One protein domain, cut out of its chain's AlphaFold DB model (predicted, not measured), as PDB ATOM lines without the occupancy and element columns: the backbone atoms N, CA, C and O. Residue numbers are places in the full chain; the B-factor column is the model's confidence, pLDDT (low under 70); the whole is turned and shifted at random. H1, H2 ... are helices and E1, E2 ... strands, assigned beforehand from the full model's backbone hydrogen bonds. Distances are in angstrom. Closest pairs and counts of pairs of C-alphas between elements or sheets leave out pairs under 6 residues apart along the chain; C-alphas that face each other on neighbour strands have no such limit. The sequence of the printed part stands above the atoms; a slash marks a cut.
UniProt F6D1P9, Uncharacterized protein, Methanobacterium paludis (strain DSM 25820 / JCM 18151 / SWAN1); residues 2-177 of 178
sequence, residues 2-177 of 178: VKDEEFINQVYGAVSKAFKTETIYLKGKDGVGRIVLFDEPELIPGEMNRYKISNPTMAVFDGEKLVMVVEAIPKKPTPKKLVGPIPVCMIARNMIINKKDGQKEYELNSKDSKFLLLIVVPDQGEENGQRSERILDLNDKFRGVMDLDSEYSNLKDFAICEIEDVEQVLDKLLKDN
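AT A GLANCE: This is residues 2 to 177 of the 178 residues of an uncharacterized protein of Methanobacterium paludis (strain DSM 25820 / JCM 18151 / SWAN1) (UniProt F6D1P9). A twisted sheet of five strands makes the core, with H1 and H4 packed over one face and H2 over the other. Beside H2, a small sheet of E2, E5 and E6 covers the E1 and E3 part of that other face, its strands crossed over those of the large sheet in a partial sandwich, while H3 runs along the edge strand E8. The printed part has 176 residues, with four named helices and eight named strands in the order H1 E1 E2 E3 E4 H2 E5 E6 E7 H3 E8 H4; the class is mixed, helices and strands. The large sheet runs E1 E3 E4 E7 E8 and is mixed, and the small one runs E2 E5 E6 and is antiparallel. The whole is compact and rounded, with a radius of gyration of the C-alphas of 15.9 A and spans of 48 by 37 by 34 A.

HOW THE PARTS SIT: Start at residue 2, where H1, residues 2 to 18, is on the large sheet over E3, residues 58 to 62, and E4, residues 65 to 72, at a height over the sheet of 6.8 A. The closest C-alphas of H1 and E4 are those of Ile 8 and Ala 72, 6.2 A apart. Next comes E1, residues 23 to 26, an edge strand antiparallel to E3, with N 25 and O 59 2.8 A apart. Then E2, residues 32 to 38, is antiparallel to E5, residues 94 to 99, with N 36 and O 96 2.9 A apart. E3 and E4 form a hairpin, with N 60 and O 68 2.8 A apart. H2, residues 85 to 91, is on both sheets; on the large one it lies on the opposite face from H1, over E7, residues 115 to 121. Look for the hairpin of E5 and E6, residues 102 to 107, at N 97 and O 104, 2.8 A apart. The two sheets form a sandwich, two sheets face to face, with their strands at 65 degrees. E7 is parallel to E4, with N 69 and O 116 2.8 A apart, and to E8, residues 155 to 162, with N 119 and O 159 2.9 A apart. E7, H3, residues 132 to 145, and E8 form a strand-helix-strand unit, two parallel neighbour strands joined through a helix, with a right-handed crossover. H3 lies over E8, and their closest C-alphas are those of Asn 139 and Ile 160, 6.4 A apart. H4, residues 166 to 175, lies over E7 and E8 on the same face as H1. H1 touches H4 with residues 11 to 18 alone, closest at the C-alphas of Ala 14 and Glu 167, 5.7 A, at a shallow tilt of 33 degrees, only just short of steep. With H1 and H4 on one face and H2 and H3 on the other, the large sheet and its helices make three layers. Every O i to N i+4 pair is within hydrogen-bond range in H1, H2, H3 and H4.

IN THESE COORDINATES: Find C-alpha 2 at (-57.335, 11.125, 15.907); from there H1 runs 25.1 A to C-alpha 18. E1 measures 9.7 A, E2 17.6 A, E3 13.7 A and E4 21.2 A. H2 is 10.3 A long, E5 16.3 A, E6 16.9 A and E7 20.0 A. H3 begins at C-alpha 132, (-46.515, -5.882, 32.625), and is 20.2 A long; E8 follows with 20.6 A. H4, 14.1 A long, ends at C-alpha 175, (-27.709, 0.916, 26.669).

THE WHOLE: The C-alphas of Asp 101 and Asn 128, the two farthest apart, are 49.0 A from each other. The printed part has no cut, and its long links are E2 to E3 and E4 to H2. The mean pLDDT of the printed part is 84.5; look for values under 70 at residues 2 to 3, 41 to 52, 77 to 81, 83, 111 to 112 and 125 to 133.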
ATOM      1  N   VAL A   2     -58.034  10.221  14.954       54.66
ATOM      2  CA  VAL A   2     -57.335  11.125  15.907       54.66
ATOM      3  C   VAL A   2     -56.530  10.390  16.999       54.66
ATOM      4  O   VAL A   2     -55.405  10.770  17.288       54.66
ATOM      5  N   LYS A   3     -57.056   9.284  17.546       69.31
ATOM      6  CA  LYS A   3     -56.368   8.497  18.592       69.31
ATOM      7  C   LYS A   3     -55.113   7.757  18.111       69.31
ATOM      8  O   LYS A   3     -54.209   7.528  18.903       69.31
ATOM      9  N   ASP A   4     -55.064   7.377  16.833       85.81
ATOM     10  CA  ASP A   4     -53.923   6.633  16.285       85.81
ATOM     11  C   ASP A   4     -52.742   7.583  16.046       85.81
ATOM     12  O   ASP A   4     -51.606   7.250  16.368       85.81
ATOM     13  N   GLU A   5     -53.017   8.785  15.532       88.06
ATOM     14  CA  GLU A   5     -52.005   9.830  15.343       88.06
ATOM     15  C   GLU A   5     -51.443  10.323  16.677       88.06
ATOM     16  O   GLU A   5     -50.233  10.485  16.805       88.06
ATOM     17  N   GLU A   6     -52.296  10.515  17.687       91.06
ATOM     18  CA  GLU A   6     -51.858  10.897  19.031       91.06
ATOM     19  C   GLU A   6     -50.912   9.851  19.636       91.06
ATOM     20  O   GLU A   6     -49.824  10.201  20.090       91.06
ATOM     21  N   PHE A   7     -51.273   8.569  19.557       92.50
ATOM     22  CA  PHE A   7     -50.425   7.466  20.010       92.50
ATOM     23  C   PHE A   7     -49.071   7.441  19.285       92.50
ATOM     24  O   PHE A   7     -48.018   7.387  19.918       92.50
ATOM     25  N   ILE A   8     -49.081   7.533  17.952       94.75
ATOM     26  CA  ILE A   8     -47.854   7.540  17.143       94.75
ATOM     27  C   ILE A   8     -46.973   8.749  17.492       94.75
ATOM     28  O   ILE A   8     -45.753   8.611  17.580       94.75
ATOM     29  N   ASN A   9     -47.572   9.919  17.725       95.00
ATOM     30  CA  ASN A   9     -46.844  11.124  18.114       95.00
ATOM     31  C   ASN A   9     -46.212  11.004  19.506       95.00
ATOM     32  O   ASN A   9     -45.108  11.509  19.697       95.00
ATOM     33  N   GLN A  10     -46.858  10.320  20.456       95.19
ATOM     34  CA  GLN A  10     -46.262  10.033  21.767       95.19
ATOM     35  C   GLN A  10     -45.026   9.136  21.627       95.19
ATOM     36  O   GLN A  10     -43.959   9.488  22.131       95.19
ATOM     37  N   VAL A  11     -45.129   8.045  20.855       97.00
ATOM     38  CA  VAL A  11     -43.981   7.167  20.554       97.00
ATOM     39  C   VAL A  11     -42.858   7.957  19.878       97.00
ATOM     40  O   VAL A  11     -41.702   7.868  20.283       97.00
ATOM     41  N   TYR A  12     -43.189   8.783  18.881       97.19
ATOM     42  CA  TYR A  12     -42.209   9.619  18.187       97.19
ATOM     43  C   TYR A  12     -41.540  10.616  19.140       97.19
ATOM     44  O   TYR A  12     -40.341  10.864  19.034       97.19
ATOM     45  N   GLY A  13     -42.294  11.168  20.094       97.06
ATOM     46  CA  GLY A  13     -41.771  12.047  21.134       97.06
ATOM     47  C   GLY A  13     -40.701  11.367  21.988       97.06
ATOM     48  O   GLY A  13     -39.656  11.963  22.222       97.06
ATOM     49  N   ALA A  14     -40.915  10.115  22.396       96.94
ATOM     50  CA  ALA A  14     -39.912   9.344  23.131       96.94
ATOM     51  C   ALA A  14     -38.674   9.037  22.268       96.94
ATOM     52  O   ALA A  14     -37.546   9.325  22.666       96.94
ATOM     53  N   VAL A  15     -38.883   8.537  21.047       97.44
ATOM     54  CA  VAL A  15     -37.796   8.173  20.119       97.44
ATOM     55  C   VAL A  15     -36.936   9.391  19.759       97.44
ATOM     56  O   VAL A  15     -35.713   9.320  19.809       97.44
ATOM     57  N   SER A  16     -37.549  10.538  19.463       96.69
ATOM     58  CA  SER A  16     -36.827  11.767  19.093       96.69
ATOM     59  C   SER A  16     -36.069  12.431  20.248       96.69
ATOM     60  O   SER A  16     -35.148  13.208  20.009       96.69
ATOM     61  N   LYS A  17     -36.406  12.127  21.510       96.31
ATOM     62  CA  LYS A  17     -35.588  12.545  22.661       96.31
ATOM     63  C   LYS A  17     -34.290  11.743  22.753       96.31
ATOM     64  O   LYS A  17     -33.260  12.326  23.105       96.31
ATOM     65  N   ALA A  18     -34.354  10.441  22.460       95.44
ATOM     66  CA  ALA A  18     -33.206   9.538  22.490       95.44
ATOM     67  C   ALA A  18     -32.271   9.756  21.289       95.44
ATOM     68  O   ALA A  18     -31.055   9.749  21.448       95.44
ATOM     69  N   PHE A  19     -32.845  10.018  20.113       95.38
ATOM     70  CA  PHE A  19     -32.125  10.193  18.855       95.38
ATOM     71  C   PHE A  19     -32.183  11.648  18.383       95.38
ATOM     72  O   PHE A  19     -33.183  12.095  17.816       95.38
ATOM     73  N   LYS A  20     -31.119  12.409  18.661       92.44
ATOM     74  CA  LYS A  20     -31.063  13.863  18.416       92.44
ATOM     75  C   LYS A  20     -30.356  14.230  17.120       92.44
ATOM     76  O   LYS A  20     -30.639  15.284  16.551       92.44
ATOM     77  N   THR A  21     -29.401  13.407  16.709       94.38
ATOM     78  CA  THR A  21     -28.536  13.637  15.545       94.38
ATOM     79  C   THR A  21     -28.937  12.775  14.356       94.38
ATOM     80  O   THR A  21     -28.623  13.105  13.214       94.38
ATOM     81  N   GLU A  22     -29.663  11.698  14.624       96.38
ATOM     82  CA  GLU A  22     -30.069  10.685  13.666       96.38
ATOM     83  C   GLU A  22     -31.259  11.159  12.830       96.38
ATOM     84  O   GLU A  22     -32.102  11.958  13.250       96.38
ATOM     85  N   THR A  23     -31.366  10.614  11.622       96.06
ATOM     86  CA  THR A  23     -32.524  10.839  10.760       96.06
ATOM     87  C   THR A  23     -33.650   9.893  11.156       96.06
ATOM     88  O   THR A  23     -33.497   8.676  11.081       96.06
ATOM     89  N   ILE A  24     -34.810  10.443  11.519       97.25
ATOM     90  CA  ILE A  24     -36.004   9.658  11.851       97.25
ATOM     91  C   ILE A  24     -37.025   9.791  10.722       97.25
ATOM     92  O   ILE A  24     -37.626  10.850  10.531       97.25
ATOM     93  N   TYR A  25     -37.275   8.700  10.003       96.62
ATOM     94  CA  TYR A  25     -38.404   8.603   9.086       96.62
ATOM     95  C   TYR A  25     -39.648   8.177   9.853       96.62
ATOM     96  O   TYR A  25     -39.661   7.111  10.461       96.62
ATOM     97  N   LEU A  26     -40.706   8.987   9.788       96.31
ATOM     98  CA  LEU A  26     -42.012   8.684  10.366       96.31
ATOM     99  C   LEU A  26     -43.066   8.640   9.260       96.31
ATOM    100  O   LEU A  26     -43.276   9.620   8.545       96.31
ATOM    101  N   LYS A  27     -43.768   7.511   9.145       92.75
ATOM    102  CA  LYS A  27     -44.889   7.354   8.216       92.75
ATOM    103  C   LYS A  27     -45.941   8.451   8.425       92.75
ATOM    104  O   LYS A  27     -46.437   8.645   9.529       92.75
ATOM    105  N   GLY A  28     -46.326   9.119   7.340       89.25
ATOM    106  CA  GLY A  28     -47.305  10.209   7.340       89.25
ATOM    107  C   GLY A  28     -46.714  11.595   7.612       89.25
ATOM    108  O   GLY A  28     -47.436  12.582   7.473       89.25
ATOM    109  N   LYS A  29     -45.419  11.697   7.938       90.06
ATOM    110  CA  LYS A  29     -44.725  12.960   8.220       90.06
ATOM    111  C   LYS A  29     -43.673  13.262   7.150       90.06
ATOM    112  O   LYS A  29     -43.141  12.349   6.528       90.06
ATOM    113  N   ASP A  30     -43.423  14.545   6.886       86.75
ATOM    114  CA  ASP A  30     -42.361  15.031   5.984       86.75
ATOM    115  C   ASP A  30     -42.357  14.367   4.594       86.75
ATOM    116  O   ASP A  30     -41.324  14.058   4.006       86.75
ATOM    117  N   GLY A  31     -43.558  14.106   4.067       86.69
ATOM    118  CA  GLY A  31     -43.744  13.476   2.762       86.69
ATOM    119  C   GLY A  31     -43.518  11.962   2.731       86.69
ATOM    120  O   GLY A  31     -43.721  11.379   1.669       86.69
ATOM    121  N   VAL A  32     -43.172  11.310   3.847       91.94
ATOM    122  CA  VAL A  32     -43.023   9.848   3.942       91.94
ATOM    123  C   VAL A  32     -44.398   9.182   3.875       91.94
ATOM    124  O   VAL A  32     -45.220   9.301   4.781       91.94
ATOM    125  N   GLY A  33     -44.660   8.447   2.799       89.06
ATOM    126  CA  GLY A  33     -45.893   7.688   2.614       89.06
ATOM    127  C   GLY A  33     -45.863   6.326   3.304       89.06
ATOM    128  O   GLY A  33     -46.821   5.957   3.989       89.06
ATOM    129  N   ARG A  34     -44.782   5.553   3.113       90.38
ATOM    130  CA  ARG A  34     -44.618   4.199   3.675       90.38
ATOM    131  C   ARG A  34     -43.152   3.873   3.936       90.38
ATOM    132  O   ARG A  34     -42.284   4.283   3.174       90.38
ATOM    133  N   ILE A  35     -42.930   3.066   4.965       93.25
ATOM    134  CA  ILE A  35     -41.673   2.380   5.264       93.25
ATOM    135  C   ILE A  35     -41.960   0.899   5.041       93.25
ATOM    136  O   ILE A  35     -42.984   0.415   5.524       93.25
ATOM    137  N   VAL A  36     -41.127   0.205   4.273       90.94
ATOM    138  CA  VAL A  36     -41.365  -1.189   3.876       90.94
ATOM    139  C   VAL A  36     -40.112  -2.010   4.146       90.94
ATOM    140  O   VAL A  36     -39.041  -1.628   3.690       90.94
ATOM    141  N   LEU A  37     -40.259  -3.125   4.863       89.81
ATOM    142  CA  LEU A  37     -39.227  -4.147   5.077       89.81
ATOM    143  C   LEU A  37     -39.611  -5.426   4.337       89.81
ATOM    144  O   LEU A  37     -40.762  -5.861   4.435       89.81
ATOM    145  N   PHE A  38     -38.655  -6.027   3.635       86.69
ATOM    146  CA  PHE A  38     -38.851  -7.255   2.864       86.69
ATOM    147  C   PHE A  38     -37.523  -8.011   2.699       86.69
ATOM    148  O   PHE A  38     -36.442  -7.445   2.852       86.69
ATOM    149  N   ASP A  39     -37.600  -9.311   2.439       80.75
ATOM    150  CA  ASP A  39     -36.463 -10.229   2.265       80.75
ATOM    151  C   ASP A  39     -36.102 -10.502   0.795       80.75
ATOM    152  O   ASP A  39     -35.032 -11.045   0.516       80.75
ATOM    153  N   GLU A  40     -36.957 -10.115  -0.151       73.19
ATOM    154  CA  GLU A  40     -36.668 -10.230  -1.582       73.19
ATOM    155  C   GLU A  40     -35.633  -9.194  -2.055       73.19
ATOM    156  O   GLU A  40     -35.538  -8.104  -1.490       73.19
ATOM    157  N   PRO A  41     -34.854  -9.510  -3.107       64.69
ATOM    158  CA  PRO A  41     -33.917  -8.565  -3.709       64.69
ATOM    159  C   PRO A  41     -34.613  -7.393  -4.415       64.69
ATOM    160  O   PRO A  41     -34.015  -6.333  -4.520       64.69
ATOM    161  N   GLU A  42     -35.851  -7.568  -4.890       63.97
ATOM    162  CA  GLU A  42     -36.642  -6.522  -5.547       63.97
ATOM    163  C   GLU A  42     -38.141  -6.806  -5.363       63.97
ATOM    164  O   GLU A  42     -38.574  -7.954  -5.462       63.97
ATOM    165  N   LEU A  43     -38.947  -5.766  -5.120       66.31
ATOM    166  CA  LEU A  43     -40.410  -5.869  -5.123       66.31
ATOM    167  C   LEU A  43     -40.946  -5.697  -6.547       66.31
ATOM    168  O   LEU A  43     -40.977  -4.580  -7.063       66.31
ATOM    169  N   ILE A  44     -41.437  -6.775  -7.160       67.81
ATOM    170  CA  ILE A  44     -42.003  -6.719  -8.514       67.81
ATOM    171  C   ILE A  44     -43.414  -6.092  -8.474       67.81
ATOM    172  O   ILE A  44     -44.315  -6.633  -7.821       67.81
ATOM    173  N   PRO A  45     -43.666  -4.965  -9.174       64.81
ATOM    174  CA  PRO A  45     -44.978  -4.324  -9.174       64.81
ATOM    175  C   PRO A  45     -46.076  -5.230  -9.742       64.81
ATOM    176  O   PRO A  45     -45.965  -5.746 -10.850       64.81
ATOM    177  N   GLY A  46     -47.182  -5.370  -9.009       64.69
ATOM    178  CA  GLY A  46     -48.343  -6.157  -9.440       64.69
ATOM    179  C   GLY A  46     -48.252  -7.655  -9.139       64.69
ATOM    180  O   GLY A  46     -49.267  -8.342  -9.248       64.69
ATOM    181  N   GLU A  47     -47.096  -8.152  -8.693       60.84
ATOM    182  CA  GLU A  47     -46.974  -9.512  -8.175       60.84
ATOM    183  C   GLU A  47     -47.278  -9.559  -6.675       60.84
ATOM    184  O   GLU A  47     -46.988  -8.632  -5.912       60.84
ATOM    185  N   MET A  48     -47.894 -10.660  -6.232       51.31
ATOM    186  CA  MET A  48     -47.909 -10.964  -4.806       51.31
ATOM    187  C   MET A  48     -46.483 -11.311  -4.400       51.31
ATOM    188  O   MET A  48     -45.905 -12.259  -4.926       51.31
ATOM    189  N   ASN A  49     -45.948 -10.548  -3.453       56.56
ATOM    190  CA  ASN A  49     -44.651 -10.831  -2.862       56.56
ATOM    191  C   ASN A  49     -44.643 -12.273  -2.324       56.56
ATOM    192  O   ASN A  49     -45.596 -12.690  -1.651       56.56
ATOM    193  N   ARG A  50     -43.606 -13.053  -2.655       51.81
ATOM    194  CA  ARG A  50     -43.535 -14.467  -2.253       51.81
ATOM    195  C   ARG A  50     -43.267 -14.616  -0.757       51.81
ATOM    196  O   ARG A  50     -43.469 -15.701  -0.211       51.81
ATOM    197  N   TYR A  51     -42.876 -13.532  -0.090       59.19
ATOM    198  CA  TYR A  51     -42.426 -13.540   1.291       59.19
ATOM    199  C   TYR A  51     -43.000 -12.380   2.127       59.19
ATOM    200  O   TYR A  51     -43.841 -11.589   1.690       59.19
ATOM    201  N   LYS A  52     -42.633 -12.354   3.415       64.06
ATOM    202  CA  LYS A  52     -43.275 -11.509   4.430       64.06
ATOM    203  C   LYS A  52     -42.830 -10.051   4.304       64.06
ATOM    204  O   LYS A  52     -41.661  -9.737   4.475       64.06
ATOM    205  N   ILE A  53     -43.797  -9.152   4.138       77.56
ATOM    206  CA  ILE A  53     -43.586  -7.701   4.186       77.56
ATOM    207  C   ILE A  53     -43.954  -7.173   5.578       77.56
ATOM    208  O   ILE A  53     -45.036  -7.493   6.079       77.56
ATOM    209  N   SER A  54     -43.123  -6.303   6.164       83.56
ATOM    210  CA  SER A  54     -43.545  -5.419   7.265       83.56
ATOM    211  C   SER A  54     -43.676  -3.981   6.780       83.56
ATOM    212  O   SER A  54     -42.994  -3.561   5.847       83.56
ATOM    213  N   ASN A  55     -44.558  -3.215   7.422       87.56
ATOM    214  CA  ASN A  55     -44.737  -1.791   7.145       87.56
ATOM    215  C   ASN A  55     -44.548  -0.976   8.431       87.56
ATOM    216  O   ASN A  55     -45.558  -0.524   8.989       87.56
ATOM    217  N   PRO A  56     -43.296  -0.793   8.891       92.25
ATOM    218  CA  PRO A  56     -43.029  -0.109  10.141       92.25
ATOM    219  C   PRO A  56     -43.597   1.297  10.214       92.25
ATOM    220  O   PRO A  56     -43.846   1.969   9.205       92.25
ATOM    221  N   THR A  57     -43.775   1.764  11.446       95.44
ATOM    222  CA  THR A  57     -44.231   3.132  11.693       95.44
ATOM    223  C   THR A  57     -43.077   4.120  11.572       95.44
ATOM    224  O   THR A  57     -43.259   5.190  10.984       95.44
ATOM    225  N   MET A  58     -41.900   3.760  12.097       97.38
ATOM    226  CA  MET A  58     -40.708   4.608  12.061       97.38
ATOM    227  C   MET A  58     -39.447   3.806  11.748       97.38
ATOM    228  O   MET A  58     -39.368   2.613  12.043       97.38
ATOM    229  N   ALA A  59     -38.453   4.491  11.191       97.19
ATOM    230  CA  ALA A  59     -37.096   3.988  11.022       97.19
ATOM    231  C   ALA A  59     -36.092   5.086  11.394       97.19
ATOM    232  O   ALA A  59     -36.270   6.243  11.005       97.19
ATOM    233  N   VAL A  60     -35.057   4.722  12.145       97.31
ATOM    234  CA  VAL A  60     -34.010   5.622  12.645       97.31
ATOM    235  C   VAL A  60     -32.689   5.274  11.974       97.31
ATOM    236  O   VAL A  60     -32.272   4.115  12.006       97.31
ATOM    237  N   PHE A  61     -32.036   6.275  11.392       95.50
ATOM    238  CA  PHE A  61     -30.783   6.134  10.658       95.50
ATOM    239  C   PHE A  61     -29.680   7.024  11.230       95.50
ATOM    240  O   PHE A  61     -29.880   8.226  11.402       95.50
ATOM    241  N   ASP A  62     -28.497   6.448  11.424       93.50
ATOM    242  CA  ASP A  62     -27.250   7.187  11.625       93.50
ATOM    243  C   ASP A  62     -26.501   7.247  10.283       93.50
ATOM    244  O   ASP A  62     -25.976   6.247   9.783       93.50
ATOM    245  N   GLY A  63     -26.562   8.407   9.624       91.25
ATOM    246  CA  GLY A  63     -26.170   8.544   8.222       91.25
ATOM    247  C   GLY A  63     -27.002   7.635   7.306       91.25
ATOM    248  O   GLY A  63     -28.213   7.807   7.180       91.25
ATOM    249  N   GLU A  64     -26.348   6.667   6.660       89.62
ATOM    250  CA  GLU A  64     -26.988   5.651   5.805       89.62
ATOM    251  C   GLU A  64     -27.259   4.327   6.544       89.62
ATOM    252  O   GLU A  64     -27.865   3.412   5.985       89.62
ATOM    253  N   LYS A  65     -26.829   4.205   7.806       91.56
ATOM    254  CA  LYS A  65     -26.973   2.976   8.589       91.56
ATOM    255  C   LYS A  65     -28.310   2.954   9.319       91.56
ATOM    256  O   LYS A  65     -28.588   3.833  10.129       91.56
ATOM    257  N   LEU A  66     -29.109   1.913   9.088       94.44
ATOM    258  CA  LEU A  66     -30.310   1.650   9.879       94.44
ATOM    259  C   LEU A  66     -29.914   1.247  11.306       94.44
ATOM    260  O   LEU A  66     -29.186   0.278  11.504       94.44
ATOM    261  N   VAL A  67     -30.412   1.988  12.293       95.31
ATOM    262  CA  VAL A  67     -30.136   1.753  13.719       95.31
ATOM    263  C   VAL A  67     -31.318   1.070  14.391       95.31
ATOM    264  O   VAL A  67     -31.140   0.128  15.164       95.31
ATOM    265  N   MET A  68     -32.534   1.533  14.098       96.69
ATOM    266  CA  MET A  68     -33.737   1.043  14.760       96.69
ATOM    267  C   MET A  68     -34.967   1.122  13.863       96.69
ATOM    268  O   MET A  68     -35.140   2.056  13.080       96.69
ATOM    269  N   VAL A  69     -35.861   0.159  14.046       96.94
ATOM    270  CA  VAL A  69     -37.213   0.136  13.496       96.94
ATOM    271  C   VAL A  69     -38.215   0.197  14.643       96.94
ATOM    272  O   VAL A  69     -38.034  -0.464  15.665       96.94
ATOM    273  N   VAL A  70     -39.282   0.980  14.473       97.06
ATOM    274  CA  VAL A  70     -40.349   1.108  15.473       97.06
ATOM    275  C   VAL A  70     -41.699   0.726  14.877       97.06
ATOM    276  O   VAL A  70     -42.145   1.277  13.863       97.06
ATOM    277  N   GLU A  71     -42.377  -0.198  15.548       94.56
ATOM    278  CA  GLU A  71     -43.727  -0.665  15.242       94.56
ATOM    279  C   GLU A  71     -44.688  -0.158  16.323       94.56
ATOM    280  O   GLU A  71     -44.802  -0.739  17.401       94.56
ATOM    281  N   ALA A  72     -45.383   0.946  16.042       93.31
ATOM    282  CA  ALA A  72     -46.399   1.501  16.929       93.31
ATOM    283  C   ALA A  72     -47.769   0.907  16.554       93.31
ATOM    284  O   ALA A  72     -48.294   1.164  15.468       93.31
ATOM    285  N   ILE A  73     -48.362   0.102  17.438       89.94
ATOM    286  CA  ILE A  73     -49.596  -0.650  17.163       89.94
ATOM    287  C   ILE A  73     -50.752  -0.063  17.995       89.94
ATOM    288  O   ILE A  73     -51.081  -0.619  19.039       89.94
ATOM    289  N   PRO A  74     -51.444   1.007  17.549       86.12
ATOM    290  CA  PRO A  74     -52.402   1.768  18.372       86.12
ATOM    291  C   PRO A  74     -53.715   1.033  18.713       86.12
ATOM    292  O   PRO A  74     -54.597   1.585  19.371       86.12
ATOM    293  N   LYS A  75     -53.903  -0.212  18.255       80.50
ATOM    294  CA  LYS A  75     -55.180  -0.934  18.379       80.50
ATOM    295  C   LYS A  75     -55.327  -1.620  19.740       80.50
ATOM    296  O   LYS A  75     -54.477  -2.419  20.123       80.50
ATOM    297  N   LYS A  76     -56.471  -1.388  20.400       70.19
ATOM    298  CA  LYS A  76     -56.948  -2.151  21.570       70.19
ATOM    299  C   LYS A  76     -58.090  -3.115  21.180       70.19
ATOM    300  O   LYS A  76     -58.916  -2.737  20.345       70.19
ATOM    301  N   PRO A  77     -58.192  -4.308  21.798       67.12
ATOM    302  CA  PRO A  77     -57.147  -4.947  22.605       67.12
ATOM    303  C   PRO A  77     -55.921  -5.270  21.737       67.12
ATOM    304  O   PRO A  77     -56.064  -5.426  20.519       67.12
ATOM    305  N   THR A  78     -54.732  -5.362  22.343       65.69
ATOM    306  CA  THR A  78     -53.502  -5.671  21.598       65.69
ATOM    307  C   THR A  78     -53.705  -6.927  20.740       65.69
ATOM    308  O   THR A  78     -54.118  -7.971  21.258       65.69
ATOM    309  N   PRO A  79     -53.453  -6.872  19.418       63.56
ATOM    310  CA  PRO A  79     -53.679  -8.018  18.551       63.56
ATOM    311  C   PRO A  79     -52.830  -9.220  18.976       63.56
ATOM    312  O   PRO A  79     -51.640  -9.076  19.237       63.56
ATOM    313  N   LYS A  80     -53.380 -10.442  18.886       63.25
ATOM    314  CA  LYS A  80     -52.614 -11.699  19.073       63.25
ATOM    315  C   LYS A  80     -51.369 -11.815  18.168       63.25
ATOM    316  O   LYS A  80     -50.535 -12.680  18.385       63.25
ATOM    317  N   LYS A  81     -51.269 -10.974  17.131       62.72
ATOM    318  CA  LYS A  81     -50.193 -10.939  16.130       62.72
ATOM    319  C   LYS A  81     -49.172  -9.812  16.350       62.72
ATOM    320  O   LYS A  81     -48.467  -9.474  15.406       62.72
ATOM    321  N   LEU A  82     -49.067  -9.245  17.557       71.75
ATOM    322  CA  LEU A  82     -48.102  -8.176  17.882       71.75
ATOM    323  C   LEU A  82     -46.631  -8.545  17.582       71.75
ATOM    324  O   LEU A  82     -45.791  -7.671  17.453       71.75
ATOM    325  N   VAL A  83     -46.348  -9.839  17.411       66.25
ATOM    326  CA  VAL A  83     -45.009 -10.411  17.179       66.25
ATOM    327  C   VAL A  83     -44.706 -10.688  15.714       66.25
ATOM    328  O   VAL A  83     -43.602 -11.095  15.373       66.25
ATOM    329  N   GLY A  84     -45.682 -10.456  14.831       76.50
ATOM    330  CA  GLY A  84     -45.503 -10.557  13.385       76.50
ATOM    331  C   GLY A  84     -44.289  -9.788  12.842       76.50
ATOM    332  O   GLY A  84     -43.643 -10.333  11.948       76.50
ATOM    333  N   PRO A  85     -43.932  -8.599  13.372       84.12
ATOM    334  CA  PRO A  85     -42.769  -7.855  12.898       84.12
ATOM    335  C   PRO A  85     -41.423  -8.530  13.174       84.12
ATOM    336  O   PRO A  85     -40.506  -8.356  12.375       84.12
ATOM    337  N   ILE A  86     -41.291  -9.316  14.252       87.56
ATOM    338  CA  ILE A  86     -39.979  -9.820  14.686       87.56
ATOM    339  C   ILE A  86     -39.362 -10.764  13.644       87.56
ATOM    340  O   ILE A  86     -38.277 -10.454  13.149       87.56
ATOM    341  N   PRO A  87     -40.041 -11.846  13.201       85.62
ATOM    342  CA  PRO A  87     -39.468 -12.732  12.194       85.62
ATOM    343  C   PRO A  87     -39.198 -12.029  10.864       85.62
ATOM    344  O   PRO A  87     -38.326 -12.468  10.131       85.62
ATOM    345  N   VAL A  88     -39.951 -10.971  10.535       87.88
ATOM    346  CA  VAL A  88     -39.723 -10.198   9.308       87.88
ATOM    347  C   VAL A  88     -38.454  -9.370   9.432       87.88
ATOM    348  O   VAL A  88     -37.629  -9.417   8.532       87.88
ATOM    349  N   CYS A  89     -38.256  -8.670  10.551       89.81
ATOM    350  CA  CYS A  89     -37.041  -7.891  10.787       89.81
ATOM    351  C   CYS A  89     -35.786  -8.772  10.829       89.81
ATOM    352  O   CYS A  89     -34.740  -8.342  10.362       89.81
ATOM    353  N   MET A  90     -35.896 -10.008  11.329       88.56
ATOM    354  CA  MET A  90     -34.784 -10.963  11.305       88.56
ATOM    355  C   MET A  90     -34.341 -11.303   9.877       88.56
ATOM    356  O   MET A  90     -33.146 -11.348   9.624       88.56
ATOM    357  N   ILE A  91     -35.276 -11.532   8.949       86.81
ATOM    358  CA  ILE A  91     -34.949 -12.013   7.593       86.81
ATOM    359  C   ILE A  91     -34.879 -10.907   6.531       86.81
ATOM    360  O   ILE A  91     -34.462 -11.176   5.406       86.81
ATOM    361  N   ALA A  92     -35.332  -9.689   6.847       88.88
ATOM    362  CA  ALA A  92     -35.459  -8.608   5.878       88.88
ATOM    363  C   ALA A  92     -34.096  -8.195   5.326       88.88
ATOM    364  O   ALA A  92     -33.203  -7.831   6.079       88.88
ATOM    365  N   ARG A  93     -33.971  -8.198   4.002       87.06
ATOM    366  CA  ARG A  93     -32.749  -7.903   3.250       87.06
ATOM    367  C   ARG A  93     -32.699  -6.482   2.730       87.06
ATOM    368  O   ARG A  93     -31.618  -5.972   2.468       87.06
ATOM    369  N   ASN A  94     -33.858  -5.845   2.612       88.31
ATOM    370  CA  ASN A  94     -33.993  -4.510   2.066       88.31
ATOM    371  C   ASN A  94     -35.033  -3.704   2.849       88.31
ATOM    372  O   ASN A  94     -36.003  -4.240   3.404       88.31
ATOM    373  N   MET A  95     -34.838  -2.387   2.857       91.50
ATOM    374  CA  MET A  95     -35.816  -1.413   3.324       91.50
ATOM    375  C   MET A  95     -36.064  -0.353   2.255       91.50
ATOM    376  O   MET A  95     -35.124   0.228   1.722       91.50
ATOM    377  N   ILE A  96     -37.332  -0.021   2.010       91.31
ATOM    378  CA  ILE A  96     -37.716   1.107   1.154       91.31
ATOM    379  C   ILE A  96     -38.437   2.175   1.976       91.31
ATOM    380  O   ILE A  96     -39.424   1.900   2.668       91.31
ATOM    381  N   ILE A  97     -37.981   3.419   1.831       93.25
ATOM    382  CA  ILE A  97     -38.664   4.625   2.301       93.25
ATOM    383  C   ILE A  97     -39.321   5.297   1.096       93.25
ATOM    384  O   ILE A  97     -38.655   5.914   0.263       93.25
ATOM    385  N   ASN A  98     -40.646   5.189   1.013       90.44
ATOM    386  CA  ASN A  98     -41.445   5.844  -0.016       90.44
ATOM    387  C   ASN A  98     -41.799   7.262   0.426       90.44
ATOM    388  O   ASN A  98     -42.494   7.434   1.433       90.44
ATOM    389  N   LYS A  99     -41.385   8.262  -0.349       90.62
ATOM    390  CA  LYS A  99     -41.735   9.671  -0.168       90.62
ATOM    391  C   LYS A  99     -42.551  10.192  -1.353       90.62
ATOM    392  O   LYS A  99     -42.663   9.543  -2.390       90.62
ATOM    393  N   LYS A 100     -43.157  11.371  -1.199       84.81
ATOM    394  CA  LYS A 100     -43.933  12.033  -2.267       84.81
ATOM    395  C   LYS A 100     -43.098  12.362  -3.510       84.81
ATOM    396  O   LYS A 100     -43.650  12.410  -4.601       84.81
ATOM    397  N   ASP A 101     -41.810  12.618  -3.330       84.56
ATOM    398  CA  ASP A 101     -40.852  13.066  -4.343       84.56
ATOM    399  C   ASP A 101     -39.940  11.945  -4.871       84.56
ATOM    400  O   ASP A 101     -39.150  12.173  -5.783       84.56
ATOM    401  N   GLY A 102     -40.065  10.727  -4.340       86.62
ATOM    402  CA  GLY A 102     -39.292   9.573  -4.784       86.62
ATOM    403  C   GLY A 102     -39.260   8.452  -3.753       86.62
ATOM    404  O   GLY A 102     -39.842   8.545  -2.674       86.62
ATOM    405  N   GLN A 103     -38.551   7.379  -4.082       89.25
ATOM    406  CA  GLN A 103     -38.277   6.282  -3.160       89.25
ATOM    407  C   GLN A 103     -36.775   6.190  -2.908       89.25
ATOM    408  O   GLN A 103     -35.977   6.461  -3.806       89.25
ATOM    409  N   LYS A 104     -36.395   5.808  -1.690       90.12
ATOM    410  CA  LYS A 104     -35.012   5.466  -1.354       90.12
ATOM    411  C   LYS A 104     -34.966   4.056  -0.791       90.12
ATOM    412  O   LYS A 104     -35.751   3.727   0.098       90.12
ATOM    413  N   GLU A 105     -34.059   3.255  -1.328       90.19
ATOM    414  CA  GLU A 105     -33.836   1.867  -0.942       90.19
ATOM    415  C   GLU A 105     -32.532   1.738  -0.154       90.19
ATOM    416  O   GLU A 105     -31.561   2.445  -0.428       90.19
ATOM    417  N   TYR A 106     -32.545   0.859   0.843       90.00
ATOM    418  CA  TYR A 106     -31.433   0.572   1.737       90.00
ATOM    419  C   TYR A 106     -31.227  -0.938   1.798       90.00
ATOM    420  O   TYR A 106     -32.148  -1.676   2.154       90.00
ATOM    421  N   GLU A 107     -30.010  -1.380   1.494       88.31
ATOM    422  CA  GLU A 107     -29.623  -2.782   1.594       88.31
ATOM    423  C   GLU A 107     -29.229  -3.133   3.038       88.31
ATOM    424  O   GLU A 107     -28.431  -2.445   3.682       88.31
ATOM    425  N   LEU A 108     -29.780  -4.229   3.554       87.06
ATOM    426  CA  LEU A 108     -29.579  -4.726   4.920       87.06
ATOM    427  C   LEU A 108     -28.736  -6.012   4.958       87.06
ATOM    428  O   LEU A 108     -28.627  -6.643   5.999       87.06
ATOM    429  N   ASN A 109     -28.130  -6.414   3.839       75.19
ATOM    430  CA  ASN A 109     -27.429  -7.699   3.697       75.19
ATOM    431  C   ASN A 109     -26.016  -7.733   4.293       75.19
ATOM    432  O   ASN A 109     -25.359  -8.776   4.257       75.19
ATOM    433  N   SER A 110     -25.506  -6.607   4.797       70.44
ATOM    434  CA  SER A 110     -24.170  -6.573   5.390       70.44
ATOM    435  C   SER A 110     -24.196  -7.143   6.812       70.44
ATOM    436  O   SER A 110     -25.127  -6.886   7.573       70.44
ATOM    437  N   LYS A 111     -23.145  -7.875   7.209       66.75
ATOM    438  CA  LYS A 111     -23.013  -8.409   8.580       66.75
ATOM    439  C   LYS A 111     -23.039  -7.312   9.658       66.75
ATOM    440  O   LYS A 111     -23.398  -7.594  10.797       66.75
ATOM    441  N   ASP A 112     -22.733  -6.069   9.283       69.62
ATOM    442  CA  ASP A 112     -22.726  -4.896  10.165       69.62
ATOM    443  C   ASP A 112     -24.035  -4.077  10.110       69.62
ATOM    444  O   ASP A 112     -24.146  -3.035  10.765       69.62
ATOM    445  N   SER A 113     -25.038  -4.550   9.356       76.25
ATOM    446  CA  SER A 113     -26.347  -3.903   9.182       76.25
ATOM    447  C   SER A 113     -27.376  -4.292  10.249       76.25
ATOM    448  O   SER A 113     -28.542  -3.920  10.111       76.25
ATOM    449  N   LYS A 114     -26.990  -5.031  11.305       90.75
ATOM    450  CA  LYS A 114     -27.950  -5.425  12.347       90.75
ATOM    451  C   LYS A 114     -28.549  -4.192  13.040       90.75
ATOM    452  O   LYS A 114     -27.817  -3.281  13.430       90.75
ATOM    453  N   PHE A 115     -29.863  -4.202  13.247       94.44
ATOM    454  CA  PHE A 115     -30.626  -3.089  13.823       94.44
ATOM    455  C   PHE A 115     -31.527  -3.541  14.980       94.44
ATOM    456  O   PHE A 115     -31.754  -4.733  15.185       94.44
ATOM    457  N   LEU A 116     -32.031  -2.582  15.757       96.06
ATOM    458  CA  LEU A 116     -32.933  -2.822  16.886       96.06
ATOM    459  C   LEU A 116     -34.405  -2.745  16.459       96.06
ATOM    460  O   LEU A 116     -34.759  -1.960  15.579       96.06
ATOM    461  N   LEU A 117     -35.285  -3.496  17.122       96.12
ATOM    462  CA  LEU A 117     -36.739  -3.384  16.944       96.12
ATOM    463  C   LEU A 117     -37.424  -2.987  18.252       96.12
ATOM    464  O   LEU A 117     -37.331  -3.696  19.250       96.12
ATOM    465  N   LEU A 118     -38.192  -1.901  18.221       96.50
ATOM    466  CA  LEU A 118     -39.083  -1.518  19.311       96.50
ATOM    467  C   LEU A 118     -40.542  -1.679  18.874       96.50
ATOM    468  O   LEU A 118     -40.980  -1.064  17.901       96.50
ATOM    469  N   ILE A 119     -41.311  -2.487  19.600       94.31
ATOM    470  CA  ILE A 119     -42.752  -2.653  19.386       94.31
ATOM    471  C   ILE A 119     -43.486  -1.985  20.545       94.31
ATOM    472  O   ILE A 119     -43.350  -2.412  21.690       94.31
ATOM    473  N   VAL A 120     -44.291  -0.965  20.246       93.38
ATOM    474  CA  VAL A 120     -45.029  -0.205  21.264       93.38
ATOM    475  C   VAL A 120     -46.524  -0.422  21.094       93.38
ATOM    476  O   VAL A 120     -47.074  -0.257  19.998       93.38
ATOM    477  N   VAL A 121     -47.194  -0.769  22.188       90.75
ATOM    478  CA  VAL A 121     -48.647  -0.971  22.243       90.75
ATOM    479  C   VAL A 121     -49.289   0.009  23.238       90.75
ATOM    480  O   VAL A 121     -48.622   0.474  24.153       90.75
ATOM    481  N   PRO A 122     -50.573   0.365  23.082       88.81
ATOM    482  CA  PRO A 122     -51.295   1.160  24.067       88.81
ATOM    483  C   PRO A 122     -51.356   0.477  25.429       88.81
ATOM    484  O   PRO A 122     -51.469  -0.747  25.470       88.81
ATOM    485  N   ASP A 123     -51.464   1.261  26.502       84.50
ATOM    486  CA  ASP A 123     -51.628   0.715  27.853       84.50
ATOM    487  C   ASP A 123     -52.923  -0.098  27.934       84.50
ATOM    488  O   ASP A 123     -54.032   0.386  27.637       84.50
ATOM    489  N   GLN A 124     -52.816  -1.364  28.302       72.38
ATOM    490  CA  GLN A 124     -53.951  -2.270  28.410       72.38
ATOM    491  C   GLN A 124     -54.547  -2.156  29.822       72.38
ATOM    492  O   GLN A 124     -54.408  -3.084  30.609       72.38
ATOM    493  N   GLY A 125     -55.208  -1.015  30.087       63.72
ATOM    494  CA  GLY A 125     -55.845  -0.521  31.329       63.72
ATOM    495  C   GLY A 125     -55.975  -1.419  32.575       63.72
ATOM    496  O   GLY A 125     -56.145  -2.628  32.500       63.72
ATOM    497  N   GLU A 126     -55.978  -0.777  33.744       55.94
ATOM    498  CA  GLU A 126     -55.950  -1.359  35.093       55.94
ATOM    499  C   GLU A 126     -57.023  -2.426  35.369       55.94
ATOM    500  O   GLU A 126     -58.123  -2.156  35.837       55.94
ATOM    501  N   GLU A 127     -56.678  -3.687  35.161       52.81
ATOM    502  CA  GLU A 127     -57.307  -4.776  35.896       52.81
ATOM    503  C   GLU A 127     -56.162  -5.635  36.431       52.81
ATOM    504  O   GLU A 127     -55.699  -6.584  35.795       52.81
ATOM    505  N   ASN A 128     -55.698  -5.209  37.609       44.75
ATOM    506  CA  ASN A 128     -54.912  -5.968  38.579       44.75
ATOM    507  C   ASN A 128     -53.512  -6.413  38.133       44.75
ATOM    508  O   ASN A 128     -53.321  -7.604  37.936       44.75
ATOM    509  N   GLY A 129     -52.535  -5.499  38.031       49.84
ATOM    510  CA  GLY A 129     -51.091  -5.739  38.282       49.84
ATOM    511  C   GLY A 129     -50.336  -6.883  37.566       49.84
ATOM    512  O   GLY A 129     -49.138  -7.011  37.770       49.84
ATOM    513  N   GLN A 130     -50.986  -7.697  36.733       51.22
ATOM    514  CA  GLN A 130     -50.496  -8.954  36.143       51.22
ATOM    515  C   GLN A 130     -50.166  -8.809  34.642       51.22
ATOM    516  O   GLN A 130     -50.128  -9.796  33.907       51.22
ATOM    517  N   ARG A 131     -50.049  -7.579  34.117       60.59
ATOM    518  CA  ARG A 131     -50.056  -7.307  32.660       60.59
ATOM    519  C   ARG A 131     -48.714  -6.847  32.102       60.59
ATOM    520  O   ARG A 131     -48.334  -7.354  31.047       60.59
ATOM    521  N   SER A 132     -47.956  -6.050  32.852       61.06
ATOM    522  CA  SER A 132     -46.515  -5.882  32.625       61.06
ATOM    523  C   SER A 132     -45.816  -7.248  32.605       61.06
ATOM    524  O   SER A 132     -45.029  -7.530  31.707       61.06
ATOM    525  N   GLU A 133     -46.233  -8.169  33.482       67.81
ATOM    526  CA  GLU A 133     -45.802  -9.573  33.472       67.81
ATOM    527  C   GLU A 133     -46.081 -10.290  32.143       67.81
ATOM    528  O   GLU A 133     -45.282 -11.124  31.740       67.81
ATOM    529  N   ARG A 134     -47.165  -9.968  31.417       73.94
ATOM    530  CA  ARG A 134     -47.459 -10.591  30.111       73.94
ATOM    531  C   ARG A 134     -46.536 -10.090  29.013       73.94
ATOM    532  O   ARG A 134     -46.143 -10.879  28.162       73.94
ATOM    533  N   ILE A 135     -46.231  -8.793  28.986       80.06
ATOM    534  CA  ILE A 135     -45.289  -8.239  28.007       80.06
ATOM    535  C   ILE A 135     -43.871  -8.736  28.302       80.06
ATOM    536  O   ILE A 135     -43.165  -9.128  27.374       80.06
ATOM    537  N   LEU A 136     -43.489  -8.810  29.579       79.50
ATOM    538  CA  LEU A 136     -42.232  -9.420  30.015       79.50
ATOM    539  C   LEU A 136     -42.158 -10.906  29.632       79.50
ATOM    540  O   LEU A 136     -41.226 -11.301  28.941       79.50
ATOM    541  N   ASP A 137     -43.177 -11.702  29.965       80.94
ATOM    542  CA  ASP A 137     -43.270 -13.121  29.592       80.94
ATOM    543  C   ASP A 137     -43.225 -13.325  28.070       80.94
ATOM    544  O   ASP A 137     -42.587 -14.257  27.585       80.94
ATOM    545  N   LEU A 138     -43.855 -12.439  27.288       82.88
ATOM    546  CA  LEU A 138     -43.742 -12.466  25.831       82.88
ATOM    547  C   LEU A 138     -42.306 -12.180  25.379       82.88
ATOM    548  O   LEU A 138     -41.776 -12.959  24.589       82.88
ATOM    549  N   ASN A 139     -41.674 -11.112  25.874       85.69
ATOM    550  CA  ASN A 139     -40.281 -10.788  25.553       85.69
ATOM    551  C   ASN A 139     -39.353 -11.976  25.850       85.69
ATOM    552  O   ASN A 139     -38.595 -12.384  24.967       85.69
ATOM    553  N   ASP A 140     -39.471 -12.578  27.034       86.06
ATOM    554  CA  ASP A 140     -38.654 -13.720  27.457       86.06
ATOM    555  C   ASP A 140     -38.907 -14.954  26.587       86.06
ATOM    556  O   ASP A 140     -37.962 -15.609  26.138       86.06
ATOM    557  N   LYS A 141     -40.173 -15.247  26.264       85.38
ATOM    558  CA  LYS A 141     -40.527 -16.344  25.354       85.38
ATOM    559  C   LYS A 141     -39.924 -16.155  23.974       85.38
ATOM    560  O   LYS A 141     -39.379 -17.114  23.435       85.38
ATOM    561  N   PHE A 142     -40.001 -14.953  23.399       83.81
ATOM    562  CA  PHE A 142     -39.417 -14.690  22.083       83.81
ATOM    563  C   PHE A 142     -37.896 -14.764  22.116       83.81
ATOM    564  O   PHE A 142     -37.321 -15.431  21.259       83.81
ATOM    565  N   ARG A 143     -37.245 -14.174  23.126       85.75
ATOM    566  CA  ARG A 143     -35.790 -14.299  23.313       85.75
ATOM    567  C   ARG A 143     -35.361 -15.761  23.459       85.75
ATOM    568  O   ARG A 143     -34.344 -16.145  22.903       85.75
ATOM    569  N   GLY A 144     -36.161 -16.591  24.129       83.88
ATOM    570  CA  GLY A 144     -35.883 -18.017  24.300       83.88
ATOM    571  C   GLY A 144     -36.038 -18.877  23.039       83.88
ATOM    572  O   GLY A 144     -35.507 -19.986  23.013       83.88
ATOM    573  N   VAL A 145     -36.755 -18.413  22.007       83.50
ATOM    574  CA  VAL A 145     -36.979 -19.190  20.767       83.50
ATOM    575  C   VAL A 145     -36.247 -18.651  19.539       83.50
ATOM    576  O   VAL A 145     -36.202 -19.343  18.522       83.50
ATOM    577  N   MET A 146     -35.712 -17.431  19.587       83.69
ATOM    578  CA  MET A 146     -35.082 -16.786  18.433       83.69
ATOM    579  C   MET A 146     -33.562 -16.824  18.525       83.69
ATOM    580  O   MET A 146     -32.981 -16.430  19.530       83.69
ATOM    581  N   ASP A 147     -32.922 -17.228  17.430       83.44
ATOM    582  CA  ASP A 147     -31.471 -17.158  17.263       83.44
ATOM    583  C   ASP A 147     -31.075 -15.791  16.673       83.44
ATOM    584  O   ASP A 147     -30.922 -15.632  15.459       83.44
ATOM    585  N   LEU A 148     -30.996 -14.774  17.537       84.62
ATOM    586  CA  LEU A 148     -30.622 -13.405  17.149       84.62
ATOM    587  C   LEU A 148     -29.132 -13.279  16.785       84.62
ATOM    588  O   LEU A 148     -28.755 -12.432  15.967       84.62
ATOM    589  N   ASP A 149     -28.295 -14.151  17.348       83.00
ATOM    590  CA  ASP A 149     -26.851 -14.182  17.106       83.00
ATOM    591  C   ASP A 149     -26.493 -14.798  15.750       83.00
ATOM    592  O   ASP A 149     -25.392 -14.568  15.242       83.00
ATOM    593  N   SER A 150     -27.441 -15.490  15.113       82.94
ATOM    594  CA  SER A 150     -27.314 -16.003  13.751       82.94
ATOM    595  C   SER A 150     -26.771 -14.955  12.774       82.94
ATOM    596  O   SER A 150     -27.155 -13.779  12.797       82.94
ATOM    597  N   GLU A 151     -25.916 -15.394  11.846       79.06
ATOM    598  CA  GLU A 151     -25.434 -14.550  10.745       79.06
ATOM    599  C   GLU A 151     -26.527 -14.218   9.721       79.06
ATOM    600  O   GLU A 151     -26.343 -13.333   8.891       79.06
ATOM    601  N   TYR A 152     -27.664 -14.916   9.790       77.56
ATOM    602  CA  TYR A 152     -28.825 -14.690   8.933       77.56
ATOM    603  C   TYR A 152     -29.874 -13.769   9.569       77.56
ATOM    604  O   TYR A 152     -30.876 -13.479   8.918       77.56
ATOM    605  N   SER A 153     -29.675 -13.341  10.823       86.50
ATOM    606  CA  SER A 153     -30.565 -12.397  11.505       86.50
ATOM    607  C   SER A 153     -30.045 -10.970  11.362       86.50
ATOM    608  O   SER A 153     -28.991 -10.635  11.900       86.50
ATOM    609  N   ASN A 154     -30.832 -10.104  10.730       89.88
ATOM    610  CA  ASN A 154     -30.593  -8.658  10.710       89.88
ATOM    611  C   ASN A 154     -31.115  -7.942  11.960       89.88
ATOM    612  O   ASN A 154     -30.885  -6.749  12.146       89.88
ATOM    613  N   LEU A 155     -31.776  -8.671  12.856       91.50
ATOM    614  CA  LEU A 155     -32.216  -8.134  14.128       91.50
ATOM    615  C   LEU A 155     -31.129  -8.352  15.184       91.50
ATOM    616  O   LEU A 155     -30.767  -9.494  15.470       91.50
ATOM    617  N   LYS A 156     -30.620  -7.251  15.745       92.56
ATOM    618  CA  LYS A 156     -29.643  -7.253  16.840       92.56
ATOM    619  C   LYS A 156     -30.308  -7.626  18.161       92.56
ATOM    620  O   LYS A 156     -29.889  -8.562  18.823       92.56
ATOM    621  N   ASP A 157     -31.348  -6.881  18.515       93.75
ATOM    622  CA  ASP A 157     -32.182  -7.126  19.685       93.75
ATOM    623  C   ASP A 157     -33.555  -6.466  19.484       93.75
ATOM    624  O   ASP A 157     -33.760  -5.676  18.552       93.75
ATOM    625  N   PHE A 158     -34.509  -6.786  20.349       94.44
ATOM    626  CA  PHE A 158     -35.836  -6.195  20.338       94.44
ATOM    627  C   PHE A 158     -36.407  -6.001  21.742       94.44
ATOM    628  O   PHE A 158     -36.025  -6.665  22.712       94.44
ATOM    629  N   ALA A 159     -37.393  -5.116  21.826       93.94
ATOM    630  CA  ALA A 159     -38.242  -4.981  22.994       93.94
ATOM    631  C   ALA A 159     -39.695  -4.727  22.593       93.94
ATOM    632  O   ALA A 159     -39.987  -4.050  21.606       93.94
ATOM    633  N   ILE A 160     -40.604  -5.272  23.393       92.25
ATOM    634  CA  ILE A 160     -42.036  -4.993  23.346       92.25
ATOM    635  C   ILE A 160     -42.387  -4.263  24.642       92.25
ATOM    636  O   ILE A 160     -41.983  -4.722  25.713       92.25
ATOM    637  N   CYS A 161     -43.123  -3.155  24.560       91.62
ATOM    638  CA  CYS A 161     -43.554  -2.391  25.732       91.62
ATOM    639  C   CYS A 161     -44.917  -1.721  25.538       91.62
ATOM    640  O   CYS A 161     -45.404  -1.556  24.414       91.62
ATOM    641  N   GLU A 162     -45.523  -1.329  26.656       90.62
ATOM    642  CA  GLU A 162     -46.649  -0.396  26.666       90.62
ATOM    643  C   GLU A 162     -46.141   1.043  26.470       90.62
ATOM    644  O   GLU A 162     -44.930   1.300  26.495       90.62
ATOM    645  N   ILE A 163     -47.046   1.980  26.184       91.62
ATOM    646  CA  ILE A 163     -46.660   3.357  25.862       91.62
ATOM    647  C   ILE A 163     -46.179   4.104  27.102       91.62
ATOM    648  O   ILE A 163     -45.259   4.909  26.978       91.62
ATOM    649  N   GLU A 164     -46.717   3.801  28.286       91.19
ATOM    650  CA  GLU A 164     -46.231   4.373  29.547       91.19
ATOM    651  C   GLU A 164     -44.757   4.039  29.841       91.19
ATOM    652  O   GLU A 164     -44.031   4.876  30.374       91.19
ATOM    653  N   ASP A 165     -44.286   2.868  29.396       92.56
ATOM    654  CA  ASP A 165     -42.930   2.364  29.647       92.56
ATOM    655  C   ASP A 165     -41.926   2.686  28.525       92.56
ATOM    656  O   ASP A 165     -40.746   2.320  28.612       92.56
ATOM    657  N   VAL A 166     -42.367   3.340  27.444       95.00
ATOM    658  CA  VAL A 166     -41.583   3.459  26.202       95.00
ATOM    659  C   VAL A 166     -40.218   4.110  26.415       95.00
ATOM    660  O   VAL A 166     -39.233   3.648  25.844       95.00
ATOM    661  N   GLU A 167     -40.131   5.149  27.251       95.56
ATOM    662  CA  GLU A 167     -38.872   5.859  27.508       95.56
ATOM    663  C   GLU A 167     -37.879   4.956  28.252       95.56
ATOM    664  O   GLU A 167     -36.732   4.817  27.833       95.56
ATOM    665  N   GLN A 168     -38.331   4.273  29.308       95.06
ATOM    666  CA  GLN A 168     -37.481   3.383  30.099       95.06
ATOM    667  C   GLN A 168     -36.998   2.178  29.281       95.06
ATOM    668  O   GLN A 168     -35.828   1.790  29.370       95.06
ATOM    669  N   VAL A 169     -37.893   1.563  28.507       95.12
ATOM    670  CA  VAL A 169     -37.562   0.385  27.696       95.12
ATOM    671  C   VAL A 169     -36.639   0.758  26.544       95.12
ATOM    672  O   VAL A 169     -35.683   0.027  26.291       95.12
ATOM    673  N   LEU A 170     -36.876   1.897  25.885       96.81
ATOM    674  CA  LEU A 170     -35.980   2.411  24.852       96.81
ATOM    675  C   LEU A 170     -34.581   2.662  25.423       96.81
ATOM    676  O   LEU A 170     -33.611   2.146  24.878       96.81
ATOM    677  N   ASP A 171     -34.470   3.366  26.552       96.00
ATOM    678  CA  ASP A 171     -33.184   3.636  27.206       96.00
ATOM    679  C   ASP A 171     -32.415   2.354  27.531       96.00
ATOM    680  O   ASP A 171     -31.200   2.285  27.328       96.00
ATOM    681  N   LYS A 172     -33.109   1.332  28.042       95.25
ATOM    682  CA  LYS A 172     -32.500   0.033  28.333       95.25
ATOM    683  C   LYS A 172     -32.040  -0.664  27.051       95.25
ATOM    684  O   LYS A 172     -30.889  -1.080  26.972       95.25
ATOM    685  N   LEU A 173     -32.914  -0.740  26.044       94.88
ATOM    686  CA  LEU A 173     -32.616  -1.380  24.762       94.88
ATOM    687  C   LEU A 173     -31.393  -0.746  24.086       94.88
ATOM    688  O   LEU A 173     -30.573  -1.470  23.526       94.88
ATOM    689  N   LEU A 174     -31.255   0.582  24.165       95.12
ATOM    690  CA  LEU A 174     -30.099   1.304  23.637       95.12
ATOM    691  C   LEU A 174     -28.835   1.045  24.462       95.12
ATOM    692  O   LEU A 174     -27.822   0.694  23.875       95.12
ATOM    693  N   LYS A 175     -28.882   1.150  25.797       94.31
ATOM    694  CA  LYS A 175     -27.709   0.916  26.669       94.31
ATOM    695  C   LYS A 175     -27.117  -0.481  26.535       94.31
ATOM    696  O   LYS A 175     -25.906  -0.641  26.630       94.31
ATOM    697  N   ASP A 176     -27.967  -1.479  26.327       91.38
ATOM    698  CA  ASP A 176     -27.523  -2.864  26.186       91.38
ATOM    699  C   ASP A 176     -26.886  -3.125  24.800       91.38
ATOM    700  O   ASP A 176     -26.273  -4.171  24.592       91.38
ATOM    701  N   ASN A 177     -27.013  -2.193  23.838       90.00
ATOM    702  CA  ASN A 177     -26.686  -2.431  22.428       90.00
ATOM    703  C   ASN A 177     -25.899  -1.321  21.700       90.00
ATOM    704  O   ASN A 177     -25.459  -1.578  20.576       90.00
TER     705      ASN A 177